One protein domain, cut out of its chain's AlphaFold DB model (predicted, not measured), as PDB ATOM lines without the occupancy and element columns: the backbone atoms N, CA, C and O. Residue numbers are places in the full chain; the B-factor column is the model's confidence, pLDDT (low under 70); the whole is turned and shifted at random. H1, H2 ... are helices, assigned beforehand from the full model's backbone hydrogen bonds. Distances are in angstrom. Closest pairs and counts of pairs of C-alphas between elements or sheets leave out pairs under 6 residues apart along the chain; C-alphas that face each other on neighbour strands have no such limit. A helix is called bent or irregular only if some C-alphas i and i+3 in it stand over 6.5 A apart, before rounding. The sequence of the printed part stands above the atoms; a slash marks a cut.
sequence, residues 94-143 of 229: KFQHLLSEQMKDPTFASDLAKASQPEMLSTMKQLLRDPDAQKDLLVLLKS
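This is residues 94 to 143 of the 229 residues of the protein "Spore germination protein D" of Alicyclobacillus montanus (UniProt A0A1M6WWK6). An open, bowed chain of helices: the long helix H2, bent into two arms, makes the floor of a wide arc, and a shorter helix turns off at a corner at each end, H1 beyond H2a and H3 beyond H2b. The arc has no packed core, and H1 and H3 lie far from each other. The printed part has 50 residues with three named helices, H1, H2 and H3 in chain order, and no named strand; the class is all helix. It is extended, with a radius of gyration of the C-alphas of 15.7 A, and elongated, spanning 40 by 22 by 18 A.

H2, residues 106 to 127, was assigned as one helix by its hydrogen bonds but is bent: C-alphas 115 and 118 are 7.3 A apart. Its arm H2a, residues 106 to 115, is 14.0 A long and begins with C-alpha 106 at (8.505, -49.950, 6.163). Its arm H2b, residues 118 to 127, is 14.2 A long. H1, residues 94 to 102, is 12.2 A long and begins with C-alpha 94 at (13.094, -30.419, 11.457). H3, residues 131 to 140, is 14.4 A long and ends with C-alpha 140 at (-3.877, -43.500, -20.671).

H2a and H2b stand at a steep tilt of 67 degrees. H1 and H2a are close but not clearly touching, their closest C-alphas, Gln 102 and Phe 108, 6.6 A apart; they are about perpendicular, at 82 degrees. H2b and H3 are close but not clearly touching, their closest C-alphas, Leu 127 and Ala 133, 6.2 A apart; they are about perpendicular, at 87 degrees. H1 is apart from H2b and H3, and H2a is apart from H3. In H1, H2a, H2b and H3 every O i to N i+4 pair is within hydrogen-bond range.

The two C-alphas farthest apart, Lys 94 and Lys 142, are 43.7 A apart. Residues 113 to 123, which belong to H2, stand free. The printed part has no cut, and both links are tight. No printed residue is under 70 in pLDDT.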
ATOM      1  N   LYS A  94      12.596 -29.288  10.661       86.38
ATOM      2  CA  LYS A  94      13.094 -30.419  11.457       86.38
ATOM      3  C   LYS A  94      12.051 -31.525  11.599       86.38
ATOM      4  O   LYS A  94      12.408 -32.695  11.488       86.38
ATOM      5  N   PHE A  95      10.783 -31.182  11.830       86.69
ATOM      6  CA  PHE A  95       9.714 -32.178  11.881       86.69
ATOM      7  C   PHE A  95       9.409 -32.740  10.489       86.69
ATOM      8  O   PHE A  95       9.277 -33.952  10.358       86.69
ATOM      9  N   GLN A  96       9.396 -31.905   9.445       87.25
ATOM     10  CA  GLN A  96       9.253 -32.370   8.059       87.25
ATOM     11  C   GLN A  96      10.362 -33.366   7.674       87.25
ATOM     12  O   GLN A  96      10.071 -34.424   7.116       87.25
ATOM     13  N   HIS A  97      11.621 -33.087   8.032       90.06
ATOM     14  CA  HIS A  97      12.740 -34.003   7.806       90.06
ATOM     15  C   HIS A  97      12.615 -35.291   8.635       90.06
ATOM     16  O   HIS A  97      12.831 -36.376   8.099       90.06
ATOM     17  N   LEU A  98      12.256 -35.213   9.922       88.62
ATOM     18  CA  LEU A  98      12.053 -36.414  10.743       88.62
ATOM     19  C   LEU A  98      10.905 -37.276  10.204       88.62
ATOM     20  O   LEU A  98      11.070 -38.485  10.081       88.62
ATOM     21  N   LEU A  99       9.782 -36.669   9.817       87.56
ATOM     22  CA  LEU A  99       8.661 -37.367   9.192       87.56
ATOM     23  C   LEU A  99       9.068 -37.994   7.849       87.56
ATOM     24  O   LEU A  99       8.680 -39.123   7.571       87.56
ATOM     25  N   SER A 100       9.898 -37.311   7.056       86.56
ATOM     26  CA  SER A 100      10.422 -37.831   5.784       86.56
ATOM     27  C   SER A 100      11.378 -39.014   5.968       86.56
ATOM     28  O   SER A 100      11.383 -39.917   5.139       86.56
ATOM     29  N   GLU A 101      12.165 -39.052   7.050       90.00
ATOM     30  CA  GLU A 101      12.950 -40.242   7.412       90.00
ATOM     31  C   GLU A 101      12.058 -41.369   7.950       90.00
ATOM     32  O   GLU A 101      12.227 -42.518   7.555       90.00
ATOM     33  N   GLN A 102      11.069 -41.069   8.800       87.81
ATOM     34  CA  GLN A 102      10.141 -42.084   9.317       87.81
ATOM     35  C   GLN A 102       9.243 -42.678   8.220       87.81
ATOM     36  O   GLN A 102       8.965 -43.870   8.256       87.81
ATOM     37  N   MET A 103       8.864 -41.919   7.186       86.69
ATOM     38  CA  MET A 103       8.153 -42.458   6.014       86.69
ATOM     39  C   MET A 103       8.991 -43.419   5.153       86.69
ATOM     40  O   MET A 103       8.422 -44.103   4.304       86.69
ATOM     41  N   LYS A 104      10.313 -43.512   5.362       90.50
ATOM     42  CA  LYS A 104      11.155 -44.553   4.745       90.50
ATOM     43  C   LYS A 104      11.166 -45.855   5.547       90.50
ATOM     44  O   LYS A 104      11.560 -46.882   4.998       90.50
ATOM     45  N   ASP A 105      10.756 -45.835   6.817       93.75
ATOM     46  CA  ASP A 105      10.621 -47.062   7.598       93.75
ATOM     47  C   ASP A 105       9.410 -47.872   7.099       93.75
ATOM     48  O   ASP A 105       8.290 -47.350   7.058       93.75
ATOM     49  N   PRO A 106       9.586 -49.154   6.728       90.00
ATOM     50  CA  PRO A 106       8.505 -49.950   6.163       90.00
ATOM     51  C   PRO A 106       7.388 -50.266   7.163       90.00
ATOM     52  O   PRO A 106       6.278 -50.558   6.723       90.00
ATOM     53  N   THR A 107       7.620 -50.212   8.480       89.62
ATOM     54  CA  THR A 107       6.566 -50.458   9.480       89.62
ATOM     55  C   THR A 107       5.676 -49.228   9.635       89.62
ATOM     56  O   THR A 107       4.464 -49.330   9.433       89.62
ATOM     57  N   PHE A 108       6.274 -48.047   9.831       90.62
ATOM     58  CA  PHE A 108       5.561 -46.770   9.883       90.62
ATOM     59  C   PHE A 108       4.816 -46.491   8.573       90.62
ATOM     60  O   PHE A 108       3.628 -46.169   8.596       90.62
ATOM     61  N   ALA A 109       5.468 -46.693   7.422       88.62
ATOM     62  CA  ALA A 109       4.833 -46.547   6.116       88.62
ATOM     63  C   ALA A 109       3.680 -47.548   5.913       88.62
ATOM     64  O   ALA A 109       2.633 -47.170   5.388       88.62
ATOM     65  N   SER A 110       3.824 -48.806   6.352       89.38
ATOM     66  CA  SER A 110       2.768 -49.820   6.233       89.38
ATOM     67  C   SER A 110       1.549 -49.496   7.100       89.38
ATOM     68  O   SER A 110       0.419 -49.631   6.631       89.38
ATOM     69  N   ASP A 111       1.745 -49.048   8.340       90.69
ATOM     70  CA  ASP A 111       0.638 -48.738   9.253       90.69
ATOM     71  C   ASP A 111      -0.034 -47.399   8.927       90.69
ATOM     72  O   ASP A 111      -1.266 -47.319   8.943       90.69
ATOM     73  N   LEU A 112       0.725 -46.388   8.489       89.00
ATOM     74  CA  LEU A 112       0.168 -45.158   7.918       89.00
ATOM     75  C   LEU A 112      -0.629 -45.444   6.633       89.00
ATOM     76  O   LEU A 112      -1.722 -44.900   6.450       89.00
ATOM     77  N   ALA A 113      -0.135 -46.332   5.763       87.94
ATOM     78  CA  ALA A 113      -0.856 -46.755   4.565       87.94
ATOM     79  C   ALA A 113      -2.149 -47.511   4.910       87.94
ATOM     80  O   ALA A 113      -3.176 -47.231   4.304       87.94
ATOM     81  N   LYS A 114      -2.154 -48.411   5.908       91.69
ATOM     82  CA  LYS A 114      -3.383 -49.083   6.389       91.69
ATOM     83  C   LYS A 114      -4.398 -48.086   6.952       91.69
ATOM     84  O   LYS A 114      -5.577 -48.181   6.628       91.69
ATOM     85  N   ALA A 115      -3.946 -47.128   7.764       91.50
ATOM     86  CA  ALA A 115      -4.807 -46.119   8.379       91.50
ATOM     87  C   ALA A 115      -5.445 -45.177   7.340       91.50
ATOM     88  O   ALA A 115      -6.629 -44.865   7.438       91.50
ATOM     89  N   SER A 116      -4.680 -44.767   6.323       87.62
ATOM     90  CA  SER A 116      -5.148 -43.885   5.241       87.62
ATOM     91  C   SER A 116      -5.855 -44.615   4.090       87.62
ATOM     92  O   SER A 116      -6.623 -43.989   3.363       87.62
ATOM     93  N   GLN A 117      -5.669 -45.932   3.930       89.94
ATOM     94  CA  GLN A 117      -6.270 -46.736   2.856       89.94
ATOM     95  C   GLN A 117      -7.780 -46.515   2.640       89.94
ATOM     96  O   GLN A 117      -8.158 -46.340   1.480       89.94
ATOM     97  N   PRO A 118      -8.672 -46.520   3.656       92.25
ATOM     98  CA  PRO A 118     -10.106 -46.332   3.411       92.25
ATOM     99  C   PRO A 118     -10.435 -44.944   2.845       92.25
ATOM    100  O   PRO A 118     -11.278 -44.835   1.953       92.25
ATOM    101  N   GLU A 119      -9.745 -43.899   3.308       90.06
ATOM    102  CA  GLU A 119      -9.919 -42.528   2.824       90.06
ATOM    103  C   GLU A 119      -9.301 -42.355   1.432       90.06
ATOM    104  O   GLU A 119      -9.985 -41.915   0.514       90.06
ATOM    105  N   MET A 120      -8.071 -42.830   1.215       87.44
ATOM    106  CA  MET A 120      -7.410 -42.825  -0.094       87.44
ATOM    107  C   MET A 120      -8.219 -43.590  -1.156       87.44
ATOM    108  O   MET A 120      -8.354 -43.126  -2.287       87.44
ATOM    109  N   LEU A 121      -8.825 -44.730  -0.799       89.81
ATOM    110  CA  LEU A 121      -9.739 -45.462  -1.683       89.81
ATOM    111  C   LEU A 121     -11.067 -44.727  -1.906       89.81
ATOM    112  O   LEU A 121     -11.660 -44.902  -2.969       89.81
ATOM    113  N   SER A 122     -11.554 -43.934  -0.949       91.81
ATOM    114  CA  SER A 122     -12.727 -43.072  -1.145       91.81
ATOM    115  C   SER A 122     -12.404 -41.944  -2.125       91.81
ATOM    116  O   SER A 122     -13.067 -41.826  -3.155       91.81
ATOM    117  N   THR A 123     -11.329 -41.199  -1.868       89.06
ATOM    118  CA  THR A 123     -10.842 -40.102  -2.712       89.06
ATOM    119  C   THR A 123     -10.531 -40.584  -4.127       89.06
ATOM    120  O   THR A 123     -10.973 -39.963  -5.086       89.06
ATOM    121  N   MET A 124      -9.879 -41.739  -4.303       87.12
ATOM    122  CA  MET A 124      -9.608 -42.276  -5.644       87.12
ATOM    123  C   MET A 124     -10.886 -42.753  -6.365       87.12
ATOM    124  O   MET A 124     -10.994 -42.601  -7.579       87.12
ATOM    125  N   LYS A 125     -11.900 -43.260  -5.645       89.62
ATOM    126  CA  LYS A 125     -13.228 -43.573  -6.223       89.62
ATOM    127  C   LYS A 125     -14.042 -42.325  -6.573       89.62
ATOM    128  O   LYS A 125     -14.900 -42.412  -7.450       89.62
ATOM    129  N   GLN A 126     -13.815 -41.207  -5.887       89.69
ATOM    130  CA  GLN A 126     -14.384 -39.902  -6.234       89.69
ATOM    131  C   GLN A 126     -13.672 -39.332  -7.463       89.69
ATOM    132  O   GLN A 126     -14.338 -39.061  -8.453       89.69
ATOM    133  N   LEU A 127     -12.337 -39.326  -7.469       88.31
ATOM    134  CA  LEU A 127     -11.522 -38.848  -8.584       88.31
ATOM    135  C   LEU A 127     -11.823 -39.600  -9.894       88.31
ATOM    136  O   LEU A 127     -11.995 -38.980 -10.933       88.31
ATOM    137  N   LEU A 128     -12.024 -40.923  -9.858       86.12
ATOM    138  CA  LEU A 128     -12.463 -41.704 -11.031       86.12
ATOM    139  C   LEU A 128     -13.860 -41.316 -11.574       86.12
ATOM    140  O   LEU A 128     -14.229 -41.720 -12.680       86.12
ATOM    141  N   ARG A 129     -14.660 -40.556 -10.819       89.19
ATOM    142  CA  ARG A 129     -15.951 -39.992 -11.252       89.19
ATOM    143  C   ARG A 129     -15.832 -38.551 -11.752       89.19
ATOM    144  O   ARG A 129     -16.763 -38.094 -12.413       89.19
ATOM    145  N   ASP A 130     -14.724 -37.871 -11.471       92.75
ATOM    146  CA  ASP A 130     -14.505 -36.491 -11.882       92.75
ATOM    147  C   ASP A 130     -14.137 -36.413 -13.377       92.75
ATOM    148  O   ASP A 130     -13.355 -37.228 -13.882       92.75
ATOM    149  N   PRO A 131     -14.682 -35.432 -14.121       89.75
ATOM    150  CA  PRO A 131     -14.576 -35.396 -15.577       89.75
ATOM    151  C   PRO A 131     -13.157 -35.116 -16.081       89.75
ATOM    152  O   PRO A 131     -12.872 -35.399 -17.241       89.75
ATOM    153  N   ASP A 132     -12.271 -34.555 -15.255       88.62
ATOM    154  CA  ASP A 132     -10.886 -34.260 -15.636       88.62
ATOM    155  C   ASP A 132      -9.984 -35.492 -15.512       88.62
ATOM    156  O   ASP A 132      -9.378 -35.900 -16.500       88.62
ATOM    157  N   ALA A 133     -10.020 -36.196 -14.379       85.38
ATOM    158  CA  ALA A 133      -9.318 -37.473 -14.236       85.38
ATOM    159  C   ALA A 133      -9.845 -38.553 -15.206       85.38
ATOM    160  O   ALA A 133      -9.094 -39.434 -15.621       85.38
ATOM    161  N   GLN A 134     -11.108 -38.465 -15.645       85.75
ATOM    162  CA  GLN A 134     -11.617 -39.281 -16.754       85.75
ATOM    163  C   GLN A 134     -10.982 -38.930 -18.109       85.75
ATOM    164  O   GLN A 134     -10.777 -39.836 -18.917       85.75
ATOM    165  N   LYS A 135     -10.623 -37.665 -18.377       89.94
ATOM    166  CA  LYS A 135      -9.852 -37.294 -19.583       89.94
ATOM    167  C   LYS A 135      -8.444 -37.872 -19.508       89.94
ATOM    168  O   LYS A 135      -8.008 -38.479 -20.481       89.94
ATOM    169  N   ASP A 136      -7.780 -37.757 -18.362       86.38
ATOM    170  CA  ASP A 136      -6.426 -38.290 -18.160       86.38
ATOM    171  C   ASP A 136      -6.402 -39.823 -18.275       86.38
ATOM    172  O   ASP A 136      -5.553 -40.395 -18.961       86.38
ATOM    173  N   LEU A 137      -7.409 -40.501 -17.716       87.88
ATOM    174  CA  LEU A 137      -7.614 -41.937 -17.901       87.88
ATOM    175  C   LEU A 137      -7.887 -42.295 -19.375       87.88
ATOM    176  O   LEU A 137      -7.352 -43.283 -19.871       87.88
ATOM    177  N   LEU A 138      -8.650 -41.484 -20.114       86.75
ATOM    178  CA  LEU A 138      -8.852 -41.661 -21.560       86.75
ATOM    179  C   LEU A 138      -7.598 -41.362 -22.400       86.75
ATOM    180  O   LEU A 138      -7.496 -41.880 -23.512       86.75
ATOM    181  N   VAL A 139      -6.647 -40.564 -21.907       90.94
ATOM    182  CA  VAL A 139      -5.308 -40.426 -22.506       90.94
ATOM    183  C   VAL A 139      -4.486 -41.689 -22.236       90.94
ATOM    184  O   VAL A 139      -3.880 -42.224 -23.163       90.94
ATOM    185  N   LEU A 140      -4.541 -42.239 -21.018       89.38
ATOM    186  CA  LEU A 140      -3.877 -43.500 -20.671       89.38
ATOM    187  C   LEU A 140      -4.421 -44.694 -21.481       89.38
ATOM    188  O   LEU A 140      -3.629 -45.476 -22.006       89.38
ATOM    189  N   LEU A 141      -5.739 -44.798 -21.687       88.00
ATOM    190  CA  LEU A 141      -6.351 -45.809 -22.569       88.00
ATOM    191  C   LEU A 141      -6.040 -45.599 -24.065       88.00
ATOM    192  O   LEU A 141      -6.290 -46.490 -24.868       88.00
ATOM    193  N   LYS A 142      -5.492 -44.444 -24.462       90.31
ATOM    194  CA  LYS A 142      -4.989 -44.186 -25.826       90.31
ATOM    195  C   LYS A 142      -3.468 -44.339 -25.936       90.31
ATOM    196  O   LYS A 142      -2.903 -44.074 -26.998       90.31
ATOM    197  N   SER A 143      -2.793 -44.752 -24.863       91.69
ATOM    198  CA  SER A 143      -1.358 -45.029 -24.885       91.69
ATOM    199  C   SER A 143      -1.035 -46.237 -25.769       91.69
ATOM    200  O   SER A 143      -1.794 -47.205 -25.834       91.69
TER     201      SER A 143